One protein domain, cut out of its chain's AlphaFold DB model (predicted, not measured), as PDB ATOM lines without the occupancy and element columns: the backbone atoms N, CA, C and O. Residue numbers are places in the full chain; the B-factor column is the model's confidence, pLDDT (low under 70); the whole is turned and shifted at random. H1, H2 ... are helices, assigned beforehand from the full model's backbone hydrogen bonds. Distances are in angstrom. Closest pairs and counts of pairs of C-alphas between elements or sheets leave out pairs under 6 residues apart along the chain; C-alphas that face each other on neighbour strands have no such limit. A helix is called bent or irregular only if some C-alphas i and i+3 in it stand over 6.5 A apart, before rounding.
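AT A GLANCE: This is residues 46 to 244 of the 244 residues of an uncharacterized protein of Clostridium butyricum (UniProt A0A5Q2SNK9). This is a long, loosely joined frame of helices with a small head at one end, where H7 packs along H3 and the arm H2b crosses H7. From the head, H2 and H6 reach toward the other end, where H1 folds back along H2a as a helical hairpin; H6 only just meets H1 and has H4a on another side, and H4b leads to the short H5 at the far tip. The printed part has 199 residues with seven named helices, H1 to H7 in order, and no named strand: all helix. It is only just extended, close to loose, with a radius of gyration of the C-alphas of 24.9 A, and spans 80 by 38 by 29 A, a rod.

HOW THE PARTS SIT: The longest helix, H2, residues 75 to 124, was assigned as one helix by its hydrogen bonds but is bent: C-alphas 102 and 105 are 7.3 A apart. Its arms H2a, residues 75 to 102, and H2b, residues 105 to 124, stand at a steep tilt of 51 degrees. H1, residues 49 to 72, touches H2a in a hairpin, opposite ways at a shallow tilt of 16 degrees; their closest C-alphas, of Ser 61 and Ser 81, are 5.4 A apart. H6, residues 189 to 221, only just touches H1, with 3 pairs of C-alphas within 8 A, the closest those of Ile 66 and Ser 198, 6.9 A. H4, residues 154 to 179, was likewise assigned as one helix but is bent, C-alphas 164 and 167 being 6.8 A apart, with arms H4a, residues 154 to 164, and H4b, residues 167 to 179. H4a touches H6, residues 207 to 214 alone, with C-alphas of Val 155 and Leu 210 closest at 5.8 A. H7, residues 223 to 242, touches H3, residues 131 to 147, opposite ways at a shallow tilt of 24 degrees, with C-alphas of Ile 138 and Arg 232 closest at 5.6 A. H2b touches H7 about perpendicular, at 90 degrees, through residues 115 to 119 alone; C-alphas of Leu 115 and Ile 238 are closest at 6.8 A. H5, residues 181 to 186, touches no helix. Every O i to N i+4 pair is within hydrogen-bond range in H2a, H2b, H3, H4a, H4b and H7, against 19 of 20 in H1, 27 of 29 in H6 and 0 of 2 in H5, where 2 of 3 O i to N i+3 pairs are.

IN THESE COORDINATES: H2a measures 40.6 A from C-alpha 75 at (108.262, 111.896, 46.712), and H2b 29.1 A. H6 measures 46.4 A, with a kink of 32 degrees near residue 215. H1 begins at C-alpha 49, (93.569, 134.976, 63.833), and measures 32.6 A; H7 measures 28.5 A and ends at C-alpha 242, (54.338, 131.861, 68.804).

THE WHOLE: The C-alphas farthest apart, of Tyr 124 and Glu 185, are 80.5 A apart. The printed part has no cut, and no link is long. Mean pLDDT of the printed part is 74.8; 67 residues are under 70, among them 177 to 187 and 212 to 223.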
ATOM      1  N   LYS A  46      90.747 139.725  64.052       62.94
ATOM      2  CA  LYS A  46      91.247 139.547  65.421       62.94
ATOM      3  C   LYS A  46      90.639 138.332  66.120       62.94
ATOM      4  O   LYS A  46      91.383 137.600  66.768       62.94
ATOM      5  N   GLU A  47      89.336 138.104  65.976       61.06
ATOM      6  CA  GLU A  47      88.647 136.941  66.554       61.06
ATOM      7  C   GLU A  47      89.053 135.628  65.872       61.06
ATOM      8  O   GLU A  47      89.119 134.593  66.528       61.06
ATOM      9  N   ASN A  48      89.398 135.675  64.581       61.06
ATOM     10  CA  ASN A  48      89.699 134.488  63.778       61.06
ATOM     11  C   ASN A  48      91.190 134.347  63.414       61.06
ATOM     12  O   ASN A  48      91.523 133.614  62.484       61.06
ATOM     13  N   LYS A  49      92.116 135.004  64.135       67.31
ATOM     14  CA  LYS A  49      93.569 134.976  63.833       67.31
ATOM     15  C   LYS A  49      94.127 133.564  63.646       67.31
ATOM     16  O   LYS A  49      94.944 133.343  62.760       67.31
ATOM     17  N   PHE A  50      93.672 132.614  64.462       64.88
ATOM     18  CA  PHE A  50      94.100 131.218  64.380       64.88
ATOM     19  C   PHE A  50      93.615 130.533  63.091       64.88
ATOM     20  O   PHE A  50      94.380 129.820  62.451       64.88
ATOM     21  N   LEU A  51      92.381 130.811  62.655       64.00
ATOM     22  CA  LEU A  51      91.840 130.324  61.380       64.00
ATOM     23  C   LEU A  51      92.627 130.894  60.193       64.00
ATOM     24  O   LEU A  51      92.988 130.150  59.287       64.00
ATOM     25  N   PHE A  52      92.965 132.187  60.232       68.12
ATOM     26  CA  PHE A  52      93.820 132.811  59.217       68.12
ATOM     27  C   PHE A  52      95.227 132.204  59.181       68.12
ATOM     28  O   PHE A  52      95.760 131.971  58.101       68.12
ATOM     29  N   PHE A  53      95.816 131.906  60.342       70.31
ATOM     30  CA  PHE A  53      97.129 131.264  60.430       70.31
ATOM     31  C   PHE A  53      97.120 129.848  59.835       70.31
ATOM     32  O   PHE A  53      98.003 129.492  59.060       70.31
ATOM     33  N   MET A  54      96.082 129.065  60.124       65.12
ATOM     34  CA  MET A  54      95.909 127.723  59.560       65.12
ATOM     35  C   MET A  54      95.633 127.753  58.048       65.12
ATOM     36  O   MET A  54      96.152 126.915  57.312       65.12
ATOM     37  N   LEU A  55      94.881 128.748  57.564       66.88
ATOM     38  CA  LEU A  55      94.665 128.976  56.132       66.88
ATOM     39  C   LEU A  55      95.971 129.367  55.426       66.88
ATOM     40  O   LEU A  55      96.250 128.888  54.331       66.88
ATOM     41  N   LEU A  56      96.815 130.171  56.072       74.25
ATOM     42  CA  LEU A  56      98.140 130.523  55.567       74.25
ATOM     43  C   LEU A  56      99.072 129.303  55.501       74.25
ATOM     44  O   LEU A  56      99.739 129.109  54.490       74.25
ATOM     45  N   ILE A  57      99.061 128.433  56.519       72.56
ATOM     46  CA  ILE A  57      99.773 127.143  56.480       72.56
ATOM     47  C   ILE A  57      99.266 126.279  55.321       72.56
ATOM     48  O   ILE A  57     100.068 125.665  54.622       72.56
ATOM     49  N   LEU A  58      97.953 126.255  55.082       68.44
ATOM     50  CA  LEU A  58      97.346 125.499  53.989       68.44
ATOM     51  C   LEU A  58      97.819 126.007  52.618       68.44
ATOM     52  O   LEU A  58      98.204 125.195  51.779       68.44
ATOM     53  N   VAL A  59      97.878 127.329  52.420       73.31
ATOM     54  CA  VAL A  59      98.405 127.958  51.194       73.31
ATOM     55  C   VAL A  59      99.902 127.688  51.014       73.31
ATOM     56  O   VAL A  59     100.350 127.363  49.918       73.31
ATOM     57  N   ILE A  60     100.700 127.780  52.081       76.50
ATOM     58  CA  ILE A  60     102.131 127.457  52.007       76.50
ATOM     59  C   ILE A  60     102.315 125.976  51.660       76.50
ATOM     60  O   ILE A  60     103.114 125.651  50.788       76.50
ATOM     61  N   SER A  61     101.544 125.080  52.278       68.19
ATOM     62  CA  SER A  61     101.615 123.639  52.028       68.19
ATOM     63  C   SER A  61     101.263 123.281  50.581       68.19
ATOM     64  O   SER A  61     101.894 122.399  50.001       68.19
ATOM     65  N   THR A  62     100.302 123.973  49.960       66.12
ATOM     66  CA  THR A  62      99.972 123.766  48.540       66.12
ATOM     67  C   THR A  62     101.036 124.337  47.605       66.12
ATOM     68  O   THR A  62     101.389 123.677  46.631       66.12
ATOM     69  N   VAL A  63     101.615 125.505  47.902       72.38
ATOM     70  CA  VAL A  63     102.730 126.066  47.111       72.38
ATOM     71  C   VAL A  63     103.974 125.177  47.200       72.38
ATOM     72  O   VAL A  63     104.609 124.896  46.184       72.38
ATOM     73  N   VAL A  64     104.296 124.684  48.397       70.19
ATOM     74  CA  VAL A  64     105.398 123.740  48.629       70.19
ATOM     75  C   VAL A  64     105.140 122.431  47.883       70.19
ATOM     76  O   VAL A  64     106.036 121.955  47.189       70.19
ATOM     77  N   TYR A  65     103.915 121.894  47.922       66.88
ATOM     78  CA  TYR A  65     103.534 120.731  47.115       66.88
ATOM     79  C   TYR A  65     103.790 120.976  45.623       66.88
ATOM     80  O   TYR A  65     104.505 120.198  44.997       66.88
ATOM     81  N   ILE A  66     103.296 122.085  45.064       66.00
ATOM     82  CA  ILE A  66     103.483 122.437  43.647       66.00
ATOM     83  C   ILE A  66     104.977 122.530  43.294       66.00
ATOM     84  O   ILE A  66     105.404 121.962  42.292       66.00
ATOM     85  N   MET A  67     105.794 123.173  44.134       65.75
ATOM     86  CA  MET A  67     107.247 123.278  43.935       65.75
ATOM     87  C   MET A  67     107.938 121.907  43.970       65.75
ATOM     88  O   MET A  67     108.732 121.583  43.088       65.75
ATOM     89  N   PHE A  68     107.632 121.058  44.952       66.44
ATOM     90  CA  PHE A  68     108.269 119.742  45.071       66.44
ATOM     91  C   PHE A  68     107.835 118.755  43.986       66.44
ATOM     92  O   PHE A  68     108.641 117.922  43.564       66.44
ATOM     93  N   VAL A  69     106.593 118.870  43.518       63.84
ATOM     94  CA  VAL A  69     106.025 118.064  42.437       63.84
ATOM     95  C   VAL A  69     106.567 118.494  41.072       63.84
ATOM     96  O   VAL A  69     107.036 117.644  40.317       63.84
ATOM     97  N   LEU A  70     106.521 119.793  40.753       61.72
ATOM     98  CA  LEU A  70     106.870 120.303  39.423       61.72
ATOM     99  C   LEU A  70     108.378 120.505  39.230       61.72
ATOM    100  O   LEU A  70     108.881 120.219  38.148       61.72
ATOM    101  N   TYR A  71     109.104 120.966  40.257       60.78
ATOM    102  CA  TYR A  71     110.531 121.302  40.132       60.78
ATOM    103  C   TYR A  71     111.467 120.224  40.672       60.78
ATOM    104  O   TYR A  71     112.461 119.900  40.027       60.78
ATOM    105  N   PHE A  72     111.176 119.650  41.842       63.03
ATOM    106  CA  PHE A  72     112.138 118.764  42.511       63.03
ATOM    107  C   PHE A  72     111.895 117.268  42.274       63.03
ATOM    108  O   PHE A  72     112.792 116.473  42.554       63.03
ATOM    109  N   LYS A  73     110.717 116.869  41.769       63.41
ATOM    110  CA  LYS A  73     110.309 115.469  41.528       63.41
ATOM    111  C   LYS A  73     110.601 114.529  42.716       63.41
ATOM    112  O   LYS A  73     110.878 113.346  42.524       63.41
ATOM    113  N   LYS A  74     110.569 115.039  43.957       63.84
ATOM    114  CA  LYS A  74     110.912 114.260  45.160       63.84
ATOM    115  C   LYS A  74     109.655 113.779  45.897       63.84
ATOM    116  O   LYS A  74     108.905 114.621  46.392       63.84
ATOM    117  N   PRO A  75     109.467 112.458  46.086       62.19
ATOM    118  CA  PRO A  75     108.262 111.896  46.712       62.19
ATOM    119  C   PRO A  75     108.143 112.212  48.212       62.19
ATOM    120  O   PRO A  75     107.052 112.276  48.760       62.19
ATOM    121  N   ILE A  76     109.259 112.461  48.898       70.19
ATOM    122  CA  ILE A  76     109.244 112.809  50.328       70.19
ATOM    123  C   ILE A  76     108.600 114.183  50.560       70.19
ATOM    124  O   ILE A  76     107.804 114.342  51.484       70.19
ATOM    125  N   GLY A  77     108.880 115.163  49.695       63.84
ATOM    126  CA  GLY A  77     108.293 116.502  49.801       63.84
ATOM    127  C   GLY A  77     106.783 116.501  49.556       63.84
ATOM    128  O   GLY A  77     106.047 117.246  50.204       63.84
ATOM    129  N   THR A  78     106.299 115.618  48.678       63.84
ATOM    130  CA  THR A  78     104.867 115.485  48.386       63.84
ATOM    131  C   THR A  78     104.113 114.828  49.538       63.84
ATOM    132  O   THR A  78     103.070 115.340  49.935       63.84
ATOM    133  N   ILE A  79     104.668 113.772  50.143       68.44
ATOM    134  CA  ILE A  79     104.085 113.099  51.316       68.44
ATOM    135  C   ILE A  79     103.991 114.059  52.509       68.44
ATOM    136  O   ILE A  79     102.929 114.169  53.122       68.44
ATOM    137  N   ILE A  80     105.064 114.800  52.806       71.56
ATOM    138  CA  ILE A  80     105.080 115.786  53.900       71.56
ATOM    139  C   ILE A  80     104.034 116.883  53.659       71.56
ATOM    140  O   ILE A  80     103.315 117.259  54.583       71.56
ATOM    141  N   SER A  81     103.897 117.358  52.417       66.75
ATOM    142  CA  SER A  81     102.925 118.404  52.075       66.75
ATOM    143  C   SER A  81     101.473 117.916  52.164       66.75
ATOM    144  O   SER A  81     100.603 118.648  52.630       66.75
ATOM    145  N   VAL A  82     101.195 116.671  51.762       69.25
ATOM    146  CA  VAL A  82      99.857 116.065  51.886       69.25
ATOM    147  C   VAL A  82      99.498 115.832  53.356       69.25
ATOM    148  O   VAL A  82      98.378 116.139  53.768       69.25
ATOM    149  N   LEU A  83     100.446 115.354  54.168       73.19
ATOM    150  CA  LEU A  83     100.250 115.192  55.612       73.19
ATOM    151  C   LEU A  83     100.015 116.538  56.306       73.19
ATOM    152  O   LEU A  83      99.084 116.657  57.102       73.19
ATOM    153  N   GLY A  84     100.800 117.565  55.966       73.00
ATOM    154  CA  GLY A  84     100.612 118.924  56.478       73.00
ATOM    155  C   GLY A  84      99.234 119.492  56.131       73.00
ATOM    156  O   GLY A  84      98.550 120.033  57.003       73.00
ATOM    157  N   TYR A  85      98.783 119.291  54.890       71.50
ATOM    158  CA  TYR A  85      97.446 119.686  54.447       71.50
ATOM    159  C   TYR A  85      96.344 118.966  55.235       71.50
ATOM    160  O   TYR A  85      95.442 119.613  55.768       71.50
ATOM    161  N   GLY A  86      96.434 117.637  55.355       70.31
ATOM    162  CA  GLY A  86      95.442 116.818  56.053       70.31
ATOM    163  C   GLY A  86      95.318 117.163  57.538       70.31
ATOM    164  O   GLY A  86      94.210 117.367  58.033       70.31
ATOM    165  N   VAL A  87      96.447 117.299  58.242       78.50
ATOM    166  CA  VAL A  87      96.469 117.663  59.669       78.50
ATOM    167  C   VAL A  87      95.932 119.078  59.888       78.50
ATOM    168  O   VAL A  87      95.153 119.297  60.818       78.50
ATOM    169  N   SER A  88      96.289 120.031  59.017       70.44
ATOM    170  CA  SER A  88      95.783 121.406  59.097       70.44
ATOM    171  C   SER A  88      94.263 121.461  58.906       70.44
ATOM    172  O   SER A  88      93.558 122.035  59.738       70.44
ATOM    173  N   MET A  89      93.739 120.789  57.874       72.19
ATOM    174  CA  MET A  89      92.295 120.688  57.627       72.19
ATOM    175  C   MET A  89      91.547 120.042  58.797       72.19
ATOM    176  O   MET A  89      90.519 120.554  59.238       72.19
ATOM    177  N   PHE A  90      92.077 118.945  59.339       77.12
ATOM    178  CA  PHE A  90      91.461 118.263  60.472       77.12
ATOM    179  C   PHE A  90      91.397 119.157  61.718       77.12
ATOM    180  O   PHE A  90      90.340 119.283  62.335       77.12
ATOM    181  N   LEU A  91      92.501 119.822  62.070       75.75
ATOM    182  CA  LEU A  91      92.550 120.734  63.216       75.75
ATOM    183  C   LEU A  91      91.622 121.941  63.038       75.75
ATOM    184  O   LEU A  91      90.982 122.356  64.004       75.75
ATOM    185  N   LEU A  92      91.530 122.480  61.819       73.50
ATOM    186  CA  LEU A  92      90.604 123.556  61.463       73.50
ATOM    187  C   LEU A  92      89.153 123.168  61.763       73.50
ATOM    188  O   LEU A  92      88.458 123.891  62.481       73.50
ATOM    189  N   ILE A  93      88.720 122.013  61.254       75.81
ATOM    190  CA  ILE A  93      87.358 121.505  61.451       75.81
ATOM    191  C   ILE A  93      87.121 121.218  62.935       75.81
ATOM    192  O   ILE A  93      86.168 121.731  63.521       75.81
ATOM    193  N   TYR A  94      88.028 120.476  63.572       77.38
ATOM    194  CA  TYR A  94      87.888 120.061  64.965       77.38
ATOM    195  C   TYR A  94      87.774 121.248  65.930       77.38
ATOM    196  O   TYR A  94      86.915 121.261  66.816       77.38
ATOM    197  N   LEU A  95      88.629 122.263  65.778       76.00
ATOM    198  CA  LEU A  95      88.603 123.437  66.648       76.00
ATOM    199  C   LEU A  95      87.367 124.299  66.397       76.00
ATOM    200  O   LEU A  95      86.755 124.754  67.366       76.00
ATOM    201  N   SER A  96      86.969 124.474  65.132       69.31
ATOM    202  CA  SER A  96      85.747 125.201  64.776       69.31
ATOM    203  C   SER A  96      84.508 124.538  65.384       69.31
ATOM    204  O   SER A  96      83.714 125.193  66.063       69.31
ATOM    205  N   GLU A  97      84.366 123.222  65.220       76.25
ATOM    206  CA  GLU A  97      83.219 122.474  65.738       76.25
ATOM    207  C   GLU A  97      83.184 122.448  67.266       76.25
ATOM    208  O   GLU A  97      82.133 122.668  67.870       76.25
ATOM    209  N   ARG A  98      84.326 122.223  67.927       77.75
ATOM    210  CA  ARG A  98      84.381 122.133  69.394       77.75
ATOM    211  C   ARG A  98      83.917 123.427  70.061       77.75
ATOM    212  O   ARG A  98      83.200 123.388  71.068       77.75
ATOM    213  N   ASP A  99      84.320 124.568  69.517       72.69
ATOM    214  CA  ASP A  99      83.935 125.883  70.025       72.69
ATOM    215  C   ASP A  99      82.464 126.213  69.749       72.69
ATOM    216  O   ASP A  99      81.786 126.830  70.586       72.69
ATOM    217  N   ASP A 100      81.942 125.764  68.609       74.00
ATOM    218  CA  ASP A 100      80.529 125.875  68.278       74.00
ATOM    219  C   ASP A 100      79.660 125.013  69.190       74.00
ATOM    220  O   ASP A 100      78.727 125.546  69.794       74.00
ATOM    221  N   ILE A 101      80.023 123.747  69.410       80.31
ATOM    222  CA  ILE A 101      79.304 122.819  70.292       80.31
ATOM    223  C   ILE A 101      79.266 123.355  71.727       80.31
ATOM    224  O   ILE A 101      78.188 123.475  72.320       80.31
ATOM    225  N   LYS A 102      80.415 123.758  72.290       80.88
ATOM    226  CA  LYS A 102      80.485 124.288  73.666       80.88
ATOM    227  C   LYS A 102      79.611 125.524  73.855       80.88
ATOM    228  O   LYS A 102      78.943 125.678  74.879       80.88
ATOM    229  N   LYS A 103      79.608 126.427  72.873       80.25
ATOM    230  CA  LYS A 103      78.885 127.703  72.961       80.25
ATOM    231  C   LYS A 103      77.438 127.590  72.463       80.25
ATOM    232  O   LYS A 103      76.666 128.523  72.697       80.25
ATOM    233  N   TYR A 104      77.034 126.482  71.837       78.69
ATOM    234  CA  TYR A 104      75.730 126.322  71.186       78.69
ATOM    235  C   TYR A 104      74.557 126.596  72.130       78.69
ATOM    236  O   TYR A 104      73.727 127.464  71.855       78.69
ATOM    237  N   LYS A 105      74.512 125.937  73.298       80.88
ATOM    238  CA  LYS A 105      73.409 126.095  74.269       80.88
ATOM    239  C   LYS A 105      73.271 127.545  74.741       80.88
ATOM    240  O   LYS A 105      72.159 128.060  74.878       80.88
ATOM    241  N   TYR A 106      74.399 128.222  74.950       83.81
ATOM    242  CA  TYR A 106      74.428 129.634  75.315       83.81
ATOM    243  C   TYR A 106      73.946 130.535  74.169       83.81
ATOM    244  O   TYR A 106      73.079 131.385  74.385       83.81
ATOM    245  N   ARG A 107      74.455 130.328  72.944       81.25
ATOM    246  CA  ARG A 107      74.038 131.074  71.744       81.25
ATOM    247  C   ARG A 107      72.541 130.907  71.483       81.25
ATOM    248  O   ARG A 107      71.859 131.906  71.275       81.25
ATOM    249  N   ARG A 108      72.015 129.684  71.604       84.31
ATOM    250  CA  ARG A 108      70.589 129.364  71.448       84.31
ATOM    251  C   ARG A 108      69.719 130.079  72.484       84.31
ATOM    252  O   ARG A 108      68.761 130.754  72.120       84.31
ATOM    253  N   ARG A 109      70.073 130.020  73.773       84.81
ATOM    254  CA  ARG A 109      69.351 130.762  74.831       84.81
ATOM    255  C   ARG A 109      69.367 132.271  74.588       84.81
ATOM    256  O   ARG A 109      68.348 132.940  74.743       84.81
ATOM    257  N   LYS A 110      70.521 132.814  74.192       84.62
ATOM    258  CA  LYS A 110      70.675 134.235  73.861       84.62
ATOM    259  C   LYS A 110      69.807 134.629  72.662       84.62
ATOM    260  O   LYS A 110      69.210 135.702  72.681       84.62
ATOM    261  N   TYR A 111      69.728 133.764  71.656       86.12
ATOM    262  CA  TYR A 111      68.886 133.962  70.485       86.12
ATOM    263  C   TYR A 111      67.403 134.038  70.856       86.12
ATOM    264  O   TYR A 111      66.755 135.024  70.520       86.12
ATOM    265  N   TYR A 112      66.889 133.090  71.645       86.06
ATOM    266  CA  TYR A 112      65.480 133.114  72.057       86.06
ATOM    267  C   TYR A 112      65.105 134.350  72.879       86.06
ATOM    268  O   TYR A 112      64.058 134.939  72.625       86.06
ATOM    269  N   LYS A 113      65.973 134.805  73.796       86.12
ATOM    270  CA  LYS A 113      65.745 136.067  74.524       86.12
ATOM    271  C   LYS A 113      65.665 137.268  73.582       86.12
ATOM    272  O   LYS A 113      64.850 138.167  73.772       86.12
ATOM    273  N   LYS A 114      66.530 137.300  72.562       84.62
ATOM    274  CA  LYS A 114      66.513 138.357  71.546       84.62
ATOM    275  C   LYS A 114      65.205 138.323  70.757       84.62
ATOM    276  O   LYS A 114      64.626 139.380  70.534       84.62
ATOM    277  N   LEU A 115      64.771 137.127  70.375       88.50
ATOM    278  CA  LEU A 115      63.559 136.883  69.607       88.50
ATOM    279  C   LEU A 115      62.299 137.322  70.371       88.50
ATOM    280  O   LEU A 115      61.508 138.087  69.836       88.50
ATOM    281  N   GLU A 116      62.181 136.967  71.651       87.19
ATOM    282  CA  GLU A 116      61.101 137.438  72.541       87.19
ATOM    283  C   GLU A 116      61.095 138.962  72.725       87.19
ATOM    284  O   GLU A 116      60.044 139.595  72.798       87.19
ATOM    285  N   GLY A 117      62.272 139.583  72.827       85.06
ATOM    286  CA  GLY A 117      62.343 141.039  72.931       85.06
ATOM    287  C   GLY A 117      61.969 141.743  71.625       85.06
ATOM    288  O   GLY A 117      61.305 142.772  71.668       85.06
ATOM    289  N   PHE A 118      62.321 141.175  70.468       87.50
ATOM    290  CA  PHE A 118      61.920 141.741  69.180       87.50
ATOM    291  C   PHE A 118      60.430 141.524  68.884       87.50
ATOM    292  O   PHE A 118      59.785 142.424  68.360       87.50
ATOM    293  N   GLN A 119      59.844 140.399  69.306       87.31
ATOM    294  CA  GLN A 119      58.393 140.199  69.248       87.31
ATOM    295  C   GLN A 119      57.642 141.321  69.982       87.31
ATOM    296  O   GLN A 119      56.649 141.837  69.479       87.31
ATOM    297  N   ARG A 120      58.141 141.767  71.142       86.75
ATOM    298  CA  ARG A 120      57.544 142.905  71.858       86.75
ATOM    299  C   ARG A 120      57.591 144.199  71.047       86.75
ATOM    300  O   ARG A 120      56.608 144.929  71.046       86.75
ATOM    301  N   VAL A 121      58.677 144.462  70.324       85.00
ATOM    302  CA  VAL A 121      58.771 145.616  69.411       85.00
ATOM    303  C   VAL A 121      57.719 145.508  68.299       85.00
ATOM    304  O   VAL A 121      56.955 146.444  68.080       85.00
ATOM    305  N   ILE A 122      57.599 144.339  67.662       87.00
ATOM    306  CA  ILE A 122      56.580 144.075  66.628       87.00
ATOM    307  C   ILE A 122      55.163 144.308  67.176       87.00
ATOM    308  O   ILE A 122      54.329 144.926  66.510       87.00
ATOM    309  N   LYS A 123      54.897 143.848  68.401       87.06
ATOM    310  CA  LYS A 123      53.593 143.953  69.055       87.06
ATOM    311  C   LYS A 123      53.229 145.367  69.469       87.06
ATOM    312  O   LYS A 123      52.136 145.825  69.151       87.06
ATOM    313  N   TYR A 124      54.113 146.039  70.193       86.81
ATOM    314  CA  TYR A 124      53.774 147.288  70.868       86.81
ATOM    315  C   TYR A 124      54.118 148.529  70.044       86.81
ATOM    316  O   TYR A 124      53.352 149.487  70.073       86.81
ATOM    317  N   GLU A 125      55.214 148.511  69.281       82.88
ATOM    318  CA  GLU A 125      55.627 149.667  68.471       82.88
ATOM    319  C   GLU A 125      54.979 149.632  67.083       82.88
ATOM    320  O   GLU A 125      54.416 150.629  66.638       82.88
ATOM    321  N   PHE A 126      54.989 148.470  66.423       82.94
ATOM    322  CA  PHE A 126      54.469 148.337  65.056       82.94
ATOM    323  C   PHE A 126      53.023 147.832  64.977       82.94
ATOM    324  O   PHE A 126      52.395 147.952  63.928       82.94
ATOM    325  N   LYS A 127      52.460 147.292  66.068       85.06
ATOM    326  CA  LYS A 127      51.094 146.724  66.115       85.06
ATOM    327  C   LYS A 127      50.858 145.628  65.057       85.06
ATOM    328  O   LYS A 127      49.779 145.522  64.459       85.06
ATOM    329  N   LEU A 128      51.878 144.794  64.844       82.69
ATOM    330  CA  LEU A 128      51.919 143.727  63.833       82.69
ATOM    331  C   LEU A 128      51.821 142.302  64.422       82.69
ATOM    332  O   LEU A 128      52.108 141.338  63.728       82.69
ATOM    333  N   ASP A 129      51.403 142.147  65.681       78.94
ATOM    334  CA  ASP A 129      51.352 140.863  66.416       78.94
ATOM    335  C   ASP A 129      50.120 140.007  66.068       78.94
ATOM    336  O   ASP A 129      49.400 139.549  66.952       78.94
ATOM    337  N   SER A 130      49.857 139.787  64.778       87.00
ATOM    338  CA  SER A 130      48.894 138.778  64.322       87.00
ATOM    339  C   SER A 130      49.540 137.814  63.336       87.00
ATOM    340  O   SER A 130      50.453 138.183  62.593       87.00
ATOM    341  N   LYS A 131      49.037 136.574  63.319       87.12
ATOM    342  CA  LYS A 131      49.527 135.498  62.447       87.12
ATOM    343  C   LYS A 131      49.598 135.949  60.984       87.12
ATOM    344  O   LYS A 131      50.652 135.862  60.364       87.12
ATOM    345  N   GLU A 132      48.503 136.516  60.484       88.19
ATOM    346  CA  GLU A 132      48.362 136.996  59.104       88.19
ATOM    347  C   GLU A 132      49.322 138.145  58.774       88.19
ATOM    348  O   GLU A 132      49.926 138.162  57.704       88.19
ATOM    349  N   LYS A 133      49.515 139.092  59.702       86.50
ATOM    350  CA  LYS A 133      50.412 140.237  59.494       86.50
ATOM    351  C   LYS A 133      51.873 139.808  59.457       86.50
ATOM    352  O   LYS A 133      52.632 140.309  58.633       86.50
ATOM    353  N   ILE A 134      52.278 138.880  60.322       87.31
ATOM    354  CA  ILE A 134      53.648 138.353  60.316       87.31
ATOM    355  C   ILE A 134      53.891 137.524  59.055       87.31
ATOM    356  O   ILE A 134      54.932 137.686  58.423       87.31
ATOM    357  N   GLU A 135      52.932 136.691  58.647       88.56
ATOM    358  CA  GLU A 135      53.024 135.925  57.402       88.56
ATOM    359  C   GLU A 135      53.125 136.843  56.172       88.56
ATOM    360  O   GLU A 135      53.968 136.621  55.301       88.56
ATOM    361  N   TYR A 136      52.330 137.916  56.130       88.62
ATOM    362  CA  TYR A 136      52.414 138.940  55.090       88.62
ATOM    363  C   TYR A 136      53.805 139.585  55.042       88.62
ATOM    364  O   TYR A 136      54.418 139.650  53.980       88.62
ATOM    365  N   MET A 137      54.359 139.969  56.196       87.31
ATOM    366  CA  MET A 137      55.695 140.571  56.277       87.31
ATOM    367  C   MET A 137      56.811 139.609  55.850       87.31
ATOM    368  O   MET A 137      57.813 140.044  55.281       87.31
ATOM    369  N   ILE A 138      56.656 138.300  56.090       88.69
ATOM    370  CA  ILE A 138      57.588 137.279  55.587       88.69
ATOM    371  C   ILE A 138      57.547 137.238  54.054       88.69
ATOM    372  O   ILE A 138      58.605 137.313  53.426       88.69
ATOM    373  N   LYS A 139      56.349 137.182  53.454       89.44
ATOM    374  CA  LYS A 139      56.170 137.174  51.990       89.44
ATOM    375  C   LYS A 139      56.741 138.435  51.344       89.44
ATOM    376  O   LYS A 139      57.485 138.360  50.371       89.44
ATOM    377  N   GLU A 140      56.478 139.586  51.943       86.81
ATOM    378  CA  GLU A 140      56.952 140.875  51.450       86.81
ATOM    379  C   GLU A 140      58.495 140.992  51.564       86.81
ATOM    380  O   GLU A 140      59.159 141.557  50.686       86.81
ATOM    381  N   CYS A 141      59.110 140.378  52.587       86.69
ATOM    382  CA  CYS A 141      60.569 140.231  52.673       86.69
ATOM    383  C   CYS A 141      61.135 139.323  51.568       86.69
ATOM    384  O   CYS A 141      62.203 139.626  51.031       86.69
ATOM    385  N   ASP A 142      60.451 138.228  51.224       86.06
ATOM    386  CA  ASP A 142      60.862 137.328  50.138       86.06
ATOM    387  C   ASP A 142      60.812 138.017  48.774       86.06
ATOM    388  O   ASP A 142      61.768 137.929  47.999       86.06
ATOM    389  N   GLU A 143      59.742 138.759  48.497       85.44
ATOM    390  CA  GLU A 143      59.607 139.554  47.275       85.44
ATOM    391  C   GLU A 143      60.688 140.633  47.182       85.44
ATOM    392  O   GLU A 143      61.359 140.763  46.154       85.44
ATOM    393  N   THR A 144      60.936 141.354  48.279       81.75
ATOM    394  CA  THR A 144      61.961 142.405  48.307       81.75
ATOM    395  C   THR A 144      63.372 141.821  48.152       81.75
ATOM    396  O   THR A 144      64.213 142.409  47.474       81.75
ATOM    397  N   SER A 145      63.647 140.647  48.727       80.00
ATOM    398  CA  SER A 145      64.946 139.970  48.591       80.00
ATOM    399  C   SER A 145      65.218 139.496  47.159       80.00
ATOM    400  O   SER A 145      66.352 139.623  46.688       80.00
ATOM    401  N   LYS A 146      64.183 139.016  46.454       77.75
ATOM    402  CA  LYS A 146      64.251 138.649  45.029       77.75
ATOM    403  C   LYS A 146      64.498 139.867  44.139       77.75
ATOM    404  O   LYS A 146      65.354 139.824  43.267       77.75
ATOM    405  N   GLN A 147      63.818 140.985  44.398       73.25
ATOM    406  CA  GLN A 147      64.031 142.235  43.651       73.25
ATOM    407  C   GLN A 147      65.436 142.830  43.855       73.25
ATOM    408  O   GLN A 147      65.939 143.546  42.994       73.25
ATOM    409  N   LEU A 148      66.087 142.521  44.981       68.94
ATOM    410  CA  LEU A 148      67.452 142.942  45.311       68.94
ATOM    411  C   LEU A 148      68.534 141.959  44.833       68.94
ATOM    412  O   LEU A 148      69.688 142.076  45.256       68.94
ATOM    413  N   GLU A 149      68.211 140.972  43.993       59.44
ATOM    414  CA  GLU A 149      69.212 140.109  43.359       59.44
ATOM    415  C   GLU A 149      70.058 140.866  42.331       59.44
ATOM    416  O   GLU A 149      69.953 140.680  41.124       59.44
ATOM    417  N   HIS A 150      71.006 141.665  42.817       55.50
ATOM    418  CA  HIS A 150      72.221 141.895  42.056       55.50
ATOM    419  C   HIS A 150      73.110 140.658  42.177       55.50
ATOM    420  O   HIS A 150      73.644 140.342  43.243       55.50
ATOM    421  N   ASN A 151      73.244 139.940  41.060       53.41
ATOM    422  CA  ASN A 151      74.108 138.777  40.907       53.41
ATOM    423  C   ASN A 151      75.594 139.190  40.958       53.41
ATOM    424  O   ASN A 151      76.290 139.254  39.944       53.41
ATOM    425  N   ASN A 152      76.080 139.508  42.156       59.25
ATOM    426  CA  ASN A 152      77.494 139.741  42.454       59.25
ATOM    427  C   ASN A 152      78.155 138.511  43.091       59.25
ATOM    428  O   ASN A 152      79.173 138.631  43.764       59.25
ATOM    429  N   ASN A 153      77.596 137.319  42.864       68.75
ATOM    430  CA  ASN A 153      78.188 136.077  43.338       68.75
ATOM    431  C   ASN A 153      79.434 135.749  42.495       68.75
ATOM    432  O   ASN A 153      79.343 135.142  41.426       68.75
ATOM    433  N   PHE A 154      80.601 136.204  42.956       68.56
ATOM    434  CA  PHE A 154      81.885 136.005  42.280       68.56
ATOM    435  C   PHE A 154      82.216 134.524  42.092       68.56
ATOM    436  O   PHE A 154      82.721 134.150  41.033       68.56
ATOM    437  N   VAL A 155      81.883 133.677  43.073       71.44
ATOM    438  CA  VAL A 155      82.074 132.225  42.967       71.44
ATOM    439  C   VAL A 155      81.233 131.664  41.829       71.44
ATOM    440  O   VAL A 155      81.741 130.905  41.015       71.44
ATOM    441  N   GLN A 156      79.972 132.079  41.718       74.81
ATOM    442  CA  GLN A 156      79.092 131.590  40.659       74.81
ATOM    443  C   GLN A 156      79.535 132.067  39.272       74.81
ATOM    444  O   GLN A 156      79.639 131.252  38.366       74.81
ATOM    445  N   LYS A 157      79.935 133.338  39.131       78.94
ATOM    446  CA  LYS A 157      80.524 133.855  37.881       78.94
ATOM    447  C   LYS A 157      81.797 133.109  37.477       78.94
ATOM    448  O   LYS A 157      82.014 132.855  36.291       78.94
ATOM    449  N   PHE A 158      82.642 132.756  38.447       78.62
ATOM    450  CA  PHE A 158      83.841 131.962  38.197       78.62
ATOM    451  C   PHE A 158      83.504 130.522  37.807       78.62
ATOM    452  O   PHE A 158      84.082 130.020  36.852       78.62
ATOM    453  N   LEU A 159      82.553 129.871  38.484       80.94
ATOM    454  CA  LEU A 159      82.091 128.522  38.140       80.94
ATOM    455  C   LEU A 159      81.461 128.477  36.743       80.94
ATOM    456  O   LEU A 159      81.761 127.564  35.975       80.94
ATOM    457  N   ASP A 160      80.658 129.479  36.391       82.88
ATOM    458  CA  ASP A 160      80.079 129.613  35.054       82.88
ATOM    459  C   ASP A 160      81.180 129.815  34.006       82.88
ATOM    460  O   ASP A 160      81.189 129.146  32.974       82.88
ATOM    461  N   SER A 161      82.168 130.671  34.291       81.75
ATOM    462  CA  SER A 161      83.320 130.880  33.402       81.75
ATOM    463  C   SER A 161      84.186 129.623  33.271       81.75
ATOM    464  O   SER A 161      84.667 129.298  32.184       81.75
ATOM    465  N   TRP A 162      84.361 128.881  34.364       79.25
ATOM    466  CA  TRP A 162      85.101 127.629  34.376       79.25
ATOM    467  C   TRP A 162      84.410 126.575  33.521       79.25
ATOM    468  O   TRP A 162      85.040 125.992  32.645       79.25
ATOM    469  N   LYS A 163      83.107 126.371  33.733       83.12
ATOM    470  CA  LYS A 163      82.301 125.409  32.979       83.12
ATOM    471  C   LYS A 163      82.263 125.742  31.488       83.12
ATOM    472  O   LYS A 163      82.377 124.837  30.669       83.12
ATOM    473  N   ASN A 164      82.093 127.019  31.147       85.06
ATOM    474  CA  ASN A 164      81.813 127.430  29.771       85.06
ATOM    475  C   ASN A 164      83.074 127.686  28.937       85.06
ATOM    476  O   ASN A 164      83.033 127.490  27.727       85.06
ATOM    477  N   TYR A 165      84.184 128.103  29.555       82.06
ATOM    478  CA  TYR A 165      85.397 128.488  28.823       82.06
ATOM    479  C   TYR A 165      86.612 127.652  29.222       82.06
ATOM    480  O   TYR A 165      87.257 127.049  28.367       82.06
ATOM    481  N   ILE A 166      86.921 127.566  30.518       77.81
ATOM    482  CA  ILE A 166      88.198 126.993  30.971       77.81
ATOM    483  C   ILE A 166      88.212 125.463  30.833       77.81
ATOM    484  O   ILE A 166      89.170 124.895  30.310       77.81
ATOM    485  N   PHE A 167      87.139 124.788  31.245       78.94
ATOM    486  CA  PHE A 167      87.025 123.334  31.175       78.94
ATOM    487  C   PHE A 167      87.057 122.806  29.729       78.94
ATOM    488  O   PHE A 167      87.826 121.877  29.470       78.94
ATOM    489  N   PRO A 168      86.339 123.403  28.754       81.31
ATOM    490  CA  PRO A 168      86.480 123.034  27.346       81.31
ATOM    491  C   PRO A 168      87.900 123.217  26.798       81.31
ATOM    492  O   PRO A 168      88.390 122.322  26.115       81.31
ATOM    493  N   ILE A 169      88.593 124.314  27.134       78.94
ATOM    494  CA  ILE A 169      89.982 124.555  26.696       78.94
ATOM    495  C   ILE A 169      90.924 123.475  27.243       78.94
ATOM    496  O   ILE A 169      91.712 122.906  26.490       78.94
ATOM    497  N   ILE A 170      90.813 123.151  28.535       77.81
ATOM    498  CA  ILE A 170      91.617 122.094  29.165       77.81
ATOM    499  C   ILE A 170      91.312 120.737  28.523       77.81
ATOM    500  O   ILE A 170      92.231 119.993  28.195       77.81
ATOM    501  N   THR A 171      90.036 120.424  28.299       78.94
ATOM    502  CA  THR A 171      89.611 119.138  27.725       78.94
ATOM    503  C   THR A 171      90.083 118.982  26.278       78.94
ATOM    504  O   THR A 171      90.566 117.914  25.906       78.94
ATOM    505  N   LEU A 172      90.015 120.048  25.474       78.19
ATOM    506  CA  LEU A 172      90.554 120.070  24.111       78.19
ATOM    507  C   LEU A 172      92.081 119.939  24.102       78.19
ATOM    508  O   LEU A 172      92.616 119.168  23.309       78.19
ATOM    509  N   GLY A 173      92.777 120.632  25.009       73.62
ATOM    510  CA  GLY A 173      94.227 120.515  25.172       73.62
ATOM    511  C   GLY A 173      94.656 119.098  25.561       73.62
ATOM    512  O   GLY A 173      95.550 118.532  24.934       73.62
ATOM    513  N   ILE A 174      93.972 118.482  26.530       74.56
ATOM    514  CA  ILE A 174      94.196 117.082  26.923       74.56
ATOM    515  C   ILE A 174      93.908 116.143  25.748       74.56
ATOM    516  O   ILE A 174      94.709 115.256  25.469       74.56
ATOM    517  N   GLY A 175      92.802 116.347  25.029       72.50
ATOM    518  CA  GLY A 175      92.452 115.548  23.855       72.50
ATOM    519  C   GLY A 175      93.510 115.624  22.750       72.50
ATOM    520  O   GLY A 175      93.853 114.604  22.157       72.50
ATOM    521  N   TYR A 176      94.078 116.809  22.513       73.12
ATOM    522  CA  TYR A 176      95.161 117.012  21.552       73.12
ATOM    523  C   TYR A 176      96.455 116.310  21.988       73.12
ATOM    524  O   TYR A 176      97.072 115.601  21.194       73.12
ATOM    525  N   VAL A 177      96.826 116.432  23.269       69.31
ATOM    526  CA  VAL A 177      97.998 115.751  23.844       69.31
ATOM    527  C   VAL A 177      97.838 114.229  23.791       69.31
ATOM    528  O   VAL A 177      98.775 113.539  23.412       69.31
ATOM    529  N   LEU A 178      96.659 113.685  24.101       69.06
ATOM    530  CA  LEU A 178      96.414 112.235  24.082       69.06
ATOM    531  C   LEU A 178      96.353 111.641  22.666       69.06
ATOM    532  O   LEU A 178      96.643 110.455  22.489       69.06
ATOM    533  N   LYS A 179      95.954 112.440  21.666       68.62
ATOM    534  CA  LYS A 179      95.882 112.030  20.254       68.62
ATOM    535  C   LYS A 179      97.230 112.138  19.535       68.62
ATOM    536  O   LYS A 179      97.434 111.468  18.533       68.62
ATOM    537  N   SER A 180      98.137 112.973  20.032       66.00
ATOM    538  CA  SER A 180      99.490 113.112  19.498       66.00
ATOM    539  C   SER A 180     100.333 111.872  19.822       66.00
ATOM    540  O   SER A 180     100.685 111.637  20.981       66.00
ATOM    541  N   ASP A 181     100.723 111.113  18.796       56.75
ATOM    542  CA  ASP A 181     101.596 109.938  18.947       56.75
ATOM    543  C   ASP A 181     102.953 110.299  19.585       56.75
ATOM    544  O   ASP A 181     103.476 109.547  20.404       56.75
ATOM    545  N   SER A 182     103.452 111.520  19.353       58.62
ATOM    546  CA  SER A 182     104.693 112.038  19.959       58.62
ATOM    547  C   SER A 182     104.624 112.274  21.478       58.62
ATOM    548  O   SER A 182     105.652 112.346  22.154       58.62
ATOM    549  N   ALA A 183     103.415 112.403  22.038       52.78
ATOM    550  CA  ALA A 183     103.211 112.652  23.463       52.78
ATOM    551  C   ALA A 183     103.030 111.350  24.259       52.78
ATOM    552  O   ALA A 183     103.418 111.299  25.427       52.78
ATOM    553  N   LYS A 184     102.508 110.288  23.622       53.59
ATOM    554  CA  LYS A 184     102.408 108.945  24.219       53.59
ATOM    555  C   LYS A 184     103.773 108.328  24.523       53.59
ATOM    556  O   LYS A 184     103.887 107.614  25.512       53.59
ATOM    557  N   GLU A 185     104.790 108.616  23.713       56.00
ATOM    558  CA  GLU A 185     106.150 108.097  23.929       56.00
ATOM    559  C   GLU A 185     106.941 108.883  24.987       56.00
ATOM    560  O   GLU A 185     107.803 108.317  25.655       56.00
ATOM    561  N   ASN A 186     106.629 110.169  25.197       58.38
ATOM    562  CA  ASN A 186     107.430 111.056  26.051       58.38
ATOM    563  C   ASN A 186     106.817 111.356  27.430       58.38
ATOM    564  O   ASN A 186     107.538 111.745  28.352       58.38
ATOM    565  N   ILE A 187     105.501 111.196  27.611       65.25
ATOM    566  CA  ILE A 187     104.819 111.535  28.869       65.25
ATOM    567  C   ILE A 187     104.411 110.254  29.596       65.25
ATOM    568  O   ILE A 187     103.445 109.587  29.234       65.25
ATOM    569  N   SER A 188     105.117 109.933  30.685       71.94
ATOM    570  CA  SER A 188     104.712 108.825  31.555       71.94
ATOM    571  C   SER A 188     103.340 109.088  32.189       71.94
ATOM    572  O   SER A 188     103.011 110.219  32.562       71.94
ATOM    573  N   TRP A 189     102.560 108.023  32.401       68.44
ATOM    574  CA  TRP A 189     101.245 108.097  33.055       68.44
ATOM    575  C   TRP A 189     101.298 108.770  34.436       68.44
ATOM    576  O   TRP A 189     100.392 109.507  34.818       68.44
ATOM    577  N   GLN A 190     102.405 108.587  35.161       66.62
ATOM    578  CA  GLN A 190     102.653 109.261  36.435       66.62
ATOM    579  C   GLN A 190     102.767 110.782  36.278       66.62
ATOM    580  O   GLN A 190     102.187 111.522  37.068       66.62
ATOM    581  N   THR A 191     103.471 111.262  35.249       69.81
ATOM    582  CA  THR A 191     103.624 112.706  34.987       69.81
ATOM    583  C   THR A 191     102.294 113.327  34.565       69.81
ATOM    584  O   THR A 191     101.948 114.418  35.017       69.81
ATOM    585  N   PHE A 192     101.506 112.599  33.771       70.56
ATOM    586  CA  PHE A 192     100.153 113.002  33.399       70.56
ATOM    587  C   PHE A 192      99.221 113.112  34.619       70.56
ATOM    588  O   PHE A 192      98.585 114.148  34.822       70.56
ATOM    589  N   ALA A 193      99.191 112.090  35.482       68.88
ATOM    590  CA  ALA A 193      98.385 112.093  36.705       68.88
ATOM    591  C   ALA A 193      98.776 113.240  37.654       68.88
ATOM    592  O   ALA A 193      97.913 113.939  38.185       68.88
ATOM    593  N   ILE A 194     100.079 113.483  37.812       67.50
ATOM    594  CA  ILE A 194     100.622 114.602  38.586       67.50
ATOM    595  C   ILE A 194     100.155 115.960  38.031       67.50
ATOM    596  O   ILE A 194      99.742 116.834  38.799       67.50
ATOM    597  N   GLY A 195     100.191 116.139  36.707       71.31
ATOM    598  CA  GLY A 195      99.712 117.355  36.051       71.31
ATOM    599  C   GLY A 195      98.227 117.603  36.319       71.31
ATOM    600  O   GLY A 195      97.848 118.699  36.731       71.31
ATOM    601  N   MET A 196      97.398 116.562  36.195       72.31
ATOM    602  CA  MET A 196      95.963 116.644  36.482       72.31
ATOM    603  C   MET A 196      95.680 117.011  37.942       72.31
ATOM    604  O   MET A 196      94.899 117.924  38.207       72.31
ATOM    605  N   ILE A 197      96.354 116.360  38.897       70.50
ATOM    606  CA  ILE A 197      96.217 116.671  40.330       70.50
ATOM    607  C   ILE A 197      96.623 118.125  40.616       70.50
ATOM    608  O   ILE A 197      95.962 118.809  41.401       70.50
ATOM    609  N   SER A 198      97.663 118.627  39.949       66.75
ATOM    610  CA  SER A 198      98.127 120.011  40.100       66.75
ATOM    611  C   SER A 198      97.090 121.023  39.597       66.75
ATOM    612  O   SER A 198      96.785 121.987  40.300       66.75
ATOM    613  N   VAL A 199      96.479 120.779  38.430       73.56
ATOM    614  CA  VAL A 199      95.405 121.627  37.875       73.56
ATOM    615  C   VAL A 199      94.185 121.655  38.800       73.56
ATOM    616  O   VAL A 199      93.674 122.732  39.110       73.56
ATOM    617  N   PHE A 200      93.753 120.495  39.310       73.62
ATOM    618  CA  PHE A 200      92.648 120.426  40.273       73.62
ATOM    619  C   PHE A 200      92.970 121.143  41.589       73.62
ATOM    620  O   PHE A 200      92.113 121.837  42.136       73.62
ATOM    621  N   SER A 201      94.204 121.034  42.080       67.81
ATOM    622  CA  SER A 201      94.637 121.704  43.312       67.81
ATOM    623  C   SER A 201      94.602 123.231  43.173       67.81
ATOM    624  O   SER A 201      94.107 123.923  44.063       67.81
ATOM    625  N   ILE A 202      95.058 123.764  42.032       73.06
ATOM    626  CA  ILE A 202      94.982 125.199  41.715       73.06
ATOM    627  C   ILE A 202      93.520 125.652  41.630       73.06
ATOM    628  O   ILE A 202      93.163 126.691  42.184       73.06
ATOM    629  N   PHE A 203      92.655 124.861  40.991       73.62
ATOM    630  CA  PHE A 203      91.231 125.170  40.885       73.62
ATOM    631  C   PHE A 203      90.542 125.259  42.257       73.62
ATOM    632  O   PHE A 203      89.856 126.242  42.541       73.62
ATOM    633  N   ILE A 204      90.780 124.280  43.137       73.44
ATOM    634  CA  ILE A 204      90.253 124.275  44.512       73.44
ATOM    635  C   ILE A 204      90.751 125.502  45.289       73.44
ATOM    636  O   ILE A 204      89.970 126.144  45.994       73.44
ATOM    637  N   MET A 205      92.026 125.872  45.127       72.62
ATOM    638  CA  MET A 205      92.596 127.060  45.764       72.62
ATOM    639  C   MET A 205      91.909 128.351  45.295       72.62
ATOM    640  O   MET A 205      91.532 129.175  46.129       72.62
ATOM    641  N   ILE A 206      91.700 128.520  43.984       75.31
ATOM    642  CA  ILE A 206      91.027 129.704  43.427       75.31
ATOM    643  C   ILE A 206      89.597 129.813  43.969       75.31
ATOM    644  O   ILE A 206      89.200 130.890  44.416       75.31
ATOM    645  N   ILE A 207      88.845 128.707  44.018       75.00
ATOM    646  CA  ILE A 207      87.504 128.692  44.626       75.00
ATOM    647  C   ILE A 207      87.567 129.094  46.101       75.00
ATOM    648  O   ILE A 207      86.770 129.924  46.536       75.00
ATOM    649  N   GLY A 208      88.512 128.547  46.871       69.88
ATOM    650  CA  GLY A 208      88.672 128.875  48.290       69.88
ATOM    651  C   GLY A 208      88.951 130.363  48.536       69.88
ATOM    652  O   GLY A 208      88.362 130.969  49.436       69.88
ATOM    653  N   VAL A 209      89.794 130.978  47.701       73.69
ATOM    654  CA  VAL A 209      90.087 132.419  47.759       73.69
ATOM    655  C   VAL A 209      88.861 133.244  47.376       73.69
ATOM    656  O   VAL A 209      88.503 134.167  48.106       73.69
ATOM    657  N   LEU A 210      88.179 132.898  46.280       74.56
ATOM    658  CA  LEU A 210      86.971 133.599  45.839       74.56
ATOM    659  C   LEU A 210      85.854 133.517  46.879       74.56
ATOM    660  O   LEU A 210      85.200 134.520  47.149       74.56
ATOM    661  N   TYR A 211      85.676 132.358  47.512       70.19
ATOM    662  CA  TYR A 211      84.708 132.174  48.587       70.19
ATOM    663  C   TYR A 211      85.050 133.034  49.811       70.19
ATOM    664  O   TYR A 211      84.179 133.696  50.372       70.19
ATOM    665  N   SER A 212      86.330 133.101  50.185       67.25
ATOM    666  CA  SER A 212      86.803 133.948  51.288       67.25
ATOM    667  C   SER A 212      86.621 135.440  50.985       67.25
ATOM    668  O   SER A 212      86.133 136.193  51.827       67.25
ATOM    669  N   MET A 213      86.950 135.876  49.764       67.56
ATOM    670  CA  MET A 213      86.696 137.243  49.298       67.56
ATOM    671  C   MET A 213      85.206 137.567  49.311       67.56
ATOM    672  O   MET A 213      84.807 138.629  49.785       67.56
ATOM    673  N   GLN A 214      84.375 136.638  48.845       69.25
ATOM    674  CA  GLN A 214      82.932 136.793  48.839       69.25
ATOM    675  C   GLN A 214      82.369 136.913  50.261       69.25
ATOM    676  O   GLN A 214      81.558 137.799  50.505       69.25
ATOM    677  N   GLN A 215      82.851 136.131  51.232       66.44
ATOM    678  CA  GLN A 215      82.443 136.287  52.635       66.44
ATOM    679  C   GLN A 215      82.760 137.672  53.219       66.44
ATOM    680  O   GLN A 215      82.057 138.124  54.123       66.44
ATOM    681  N   VAL A 216      83.792 138.357  52.720       65.75
ATOM    682  CA  VAL A 216      84.162 139.714  53.158       65.75
ATOM    683  C   VAL A 216      83.394 140.790  52.386       65.75
ATOM    684  O   VAL A 216      82.953 141.776  52.979       65.75
ATOM    685  N   LEU A 217      83.205 140.603  51.078       64.81
ATOM    686  CA  LEU A 217      82.564 141.573  50.191       64.81
ATOM    687  C   LEU A 217      81.032 141.528  50.264       64.81
ATOM    688  O   LEU A 217      80.407 142.586  50.257       64.81
ATOM    689  N   ASP A 218      80.414 140.353  50.406       65.50
ATOM    690  CA  ASP A 218      78.953 140.198  50.473       65.50
ATOM    691  C   ASP A 218      78.312 140.980  51.636       65.50
ATOM    692  O   ASP A 218      77.291 141.641  51.422       65.50
ATOM    693  N   PRO A 219      78.871 141.001  52.863       62.69
ATOM    694  CA  PRO A 219      78.360 141.847  53.939       62.69
ATOM    695  C   PRO A 219      78.368 143.346  53.616       62.69
ATOM    696  O   PRO A 219      77.560 144.081  54.184       62.69
ATOM    697  N   ILE A 220      79.281 143.793  52.747       61.19
ATOM    698  CA  ILE A 220      79.492 145.203  52.400       61.19
ATOM    699  C   ILE A 220      78.622 145.580  51.198       61.19
ATOM    700  O   ILE A 220      77.800 146.488  51.302       61.19
ATOM    701  N   ALA A 221      78.748 144.845  50.093       61.00
ATOM    702  CA  ALA A 221      78.030 145.095  48.847       61.00
ATOM    703  C   ALA A 221      76.526 144.789  48.960       61.00
ATOM    704  O   ALA A 221      75.708 145.521  48.414       61.00
ATOM    705  N   ASN A 222      76.148 143.760  49.729       67.38
ATOM    706  CA  ASN A 222      74.760 143.319  49.900       67.38
ATOM    707  C   ASN A 222      74.212 143.612  51.308       67.38
ATOM    708  O   ASN A 222      73.308 142.926  51.789       67.38
ATOM    709  N   SER A 223      74.743 144.639  51.986       68.44
ATOM    710  CA  SER A 223      74.341 145.063  53.341       68.44
ATOM    711  C   SER A 223      72.816 145.125  53.522       68.44
ATOM    712  O   SER A 223      72.276 144.552  54.471       68.44
ATOM    713  N   TYR A 224      72.104 145.746  52.576       70.00
ATOM    714  CA  TYR A 224      70.653 145.913  52.660       70.00
ATOM    715  C   TYR A 224      69.886 144.595  52.475       70.00
ATOM    716  O   TYR A 224      69.047 144.251  53.307       70.00
ATOM    717  N   LYS A 225      70.242 143.787  51.468       75.50
ATOM    718  CA  LYS A 225      69.678 142.438  51.285       75.50
ATOM    719  C   LYS A 225      69.910 141.565  52.520       75.50
ATOM    720  O   LYS A 225      69.005 140.880  52.984       75.50
ATOM    721  N   ASN A 226      71.098 141.646  53.115       75.12
ATOM    722  CA  ASN A 226      71.426 140.922  54.341       75.12
ATOM    723  C   ASN A 226      70.583 141.371  55.541       75.12
ATOM    724  O   ASN A 226      70.241 140.540  56.384       75.12
ATOM    725  N   ARG A 227      70.219 142.655  55.633       78.38
ATOM    726  CA  ARG A 227      69.284 143.152  56.655       78.38
ATOM    727  C   ARG A 227      67.888 142.571  56.466       78.38
ATOM    728  O   ARG A 227      67.330 142.061  57.434       78.38
ATOM    729  N   ILE A 228      67.373 142.579  55.238       83.25
ATOM    730  CA  ILE A 228      66.052 142.019  54.916       83.25
ATOM    731  C   ILE A 228      66.026 140.510  55.156       83.25
ATOM    732  O   ILE A 228      65.127 140.019  55.826       83.25
ATOM    733  N   ASN A 229      67.045 139.773  54.713       82.94
ATOM    734  CA  ASN A 229      67.120 138.330  54.941       82.94
ATOM    735  C   ASN A 229      67.191 137.992  56.433       82.94
ATOM    736  O   ASN A 229      66.512 137.079  56.895       82.94
ATOM    737  N   ARG A 230      67.972 138.748  57.219       84.69
ATOM    738  CA  ARG A 230      67.996 138.589  58.682       84.69
ATOM    739  C   ARG A 230      66.641 138.873  59.307       84.69
ATOM    740  O   ARG A 230      66.250 138.143  60.213       84.69
ATOM    741  N   LEU A 231      65.951 139.914  58.847       87.44
ATOM    742  CA  LEU A 231      64.609 140.221  59.312       87.44
ATOM    743  C   LEU A 231      63.648 139.076  58.978       87.44
ATOM    744  O   LEU A 231      62.952 138.618  59.879       87.44
ATOM    745  N   ARG A 232      63.683 138.558  57.744       90.75
ATOM    746  CA  ARG A 232      62.891 137.399  57.318       90.75
ATOM    747  C   ARG A 232      63.082 136.225  58.268       90.75
ATOM    748  O   ARG A 232      62.105 135.754  58.826       90.75
ATOM    749  N   TYR A 233      64.324 135.799  58.511       88.00
ATOM    750  CA  TYR A 233      64.597 134.665  59.404       88.00
ATOM    751  C   TYR A 233      64.040 134.878  60.814       88.00
ATOM    752  O   TYR A 233      63.471 133.967  61.404       88.00
ATOM    753  N   VAL A 234      64.162 136.092  61.349       88.62
ATOM    754  CA  VAL A 234      63.647 136.410  62.685       88.62
ATOM    755  C   VAL A 234      62.122 136.409  62.705       88.62
ATOM    756  O   VAL A 234      61.543 135.899  63.658       88.62
ATOM    757  N   LEU A 235      61.472 136.960  61.677       88.75
ATOM    758  CA  LEU A 235      60.015 136.934  61.546       88.75
ATOM    759  C   LEU A 235      59.498 135.502  61.401       88.75
ATOM    760  O   LEU A 235      58.538 135.144  62.075       88.75
ATOM    761  N   THR A 236      60.164 134.670  60.598       90.19
ATOM    762  CA  THR A 236      59.845 133.243  60.461       90.19
ATOM    763  C   THR A 236      59.985 132.511  61.792       90.19
ATOM    764  O   THR A 236      59.086 131.772  62.177       90.19
ATOM    765  N   ASP A 237      61.056 132.750  62.546       89.38
ATOM    766  CA  ASP A 237      61.236 132.097  63.844       89.38
ATOM    767  C   ASP A 237      60.232 132.595  64.900       89.38
ATOM    768  O   ASP A 237      59.842 131.837  65.786       89.38
ATOM    769  N   ILE A 238      59.792 133.857  64.822       87.81
ATOM    770  CA  ILE A 238      58.690 134.378  65.647       87.81
ATOM    771  C   ILE A 238      57.381 133.690  65.261       87.81
ATOM    772  O   ILE A 238      56.667 133.216  66.143       87.81
ATOM    773  N   TYR A 239      57.091 133.589  63.964       88.62
ATOM    774  CA  TYR A 239      55.917 132.890  63.451       88.62
ATOM    775  C   TYR A 239      55.865 131.444  63.964       88.62
ATOM    776  O   TYR A 239      54.887 131.045  64.591       88.62
ATOM    777  N   LEU A 240      56.959 130.697  63.789       88.69
ATOM    778  CA  LEU A 240      57.064 129.299  64.206       88.69
ATOM    779  C   LEU A 240      56.989 129.100  65.720       88.69
ATOM    780  O   LEU A 240      56.520 128.065  66.165       88.69
ATOM    781  N   LYS A 241      57.496 130.041  66.524       86.12
ATOM    782  CA  LYS A 241      57.524 129.880  67.985       86.12
ATOM    783  C   LYS A 241      56.205 130.268  68.659       86.12
ATOM    784  O   LYS A 241      55.915 129.741  69.729       86.12
ATOM    785  N   PHE A 242      55.480 131.246  68.114       82.25
ATOM    786  CA  PHE A 242      54.338 131.861  68.804       82.25
ATOM    787  C   PHE A 242      52.981 131.643  68.122       82.25
ATOM    788  O   PHE A 242      51.967 131.942  68.746       82.25
ATOM    789  N   TYR A 243      52.941 131.157  66.877       81.00
ATOM    790  CA  TYR A 243      51.702 131.045  66.089       81.00
ATOM    791  C   TYR A 243      51.480 129.682  65.416       81.00
ATOM    792  O   TYR A 243      50.429 129.480  64.798       81.00
ATOM    793  N   VAL A 244      52.458 128.778  65.517       83.12
ATOM    794  CA  VAL A 244      52.386 127.359  65.136       83.12
ATOM    795  C   VAL A 244      52.531 126.541  66.409       83.12
ATOM    796  O   VAL A 244      51.712 125.618  66.586       83.12
TER     797      VAL A 244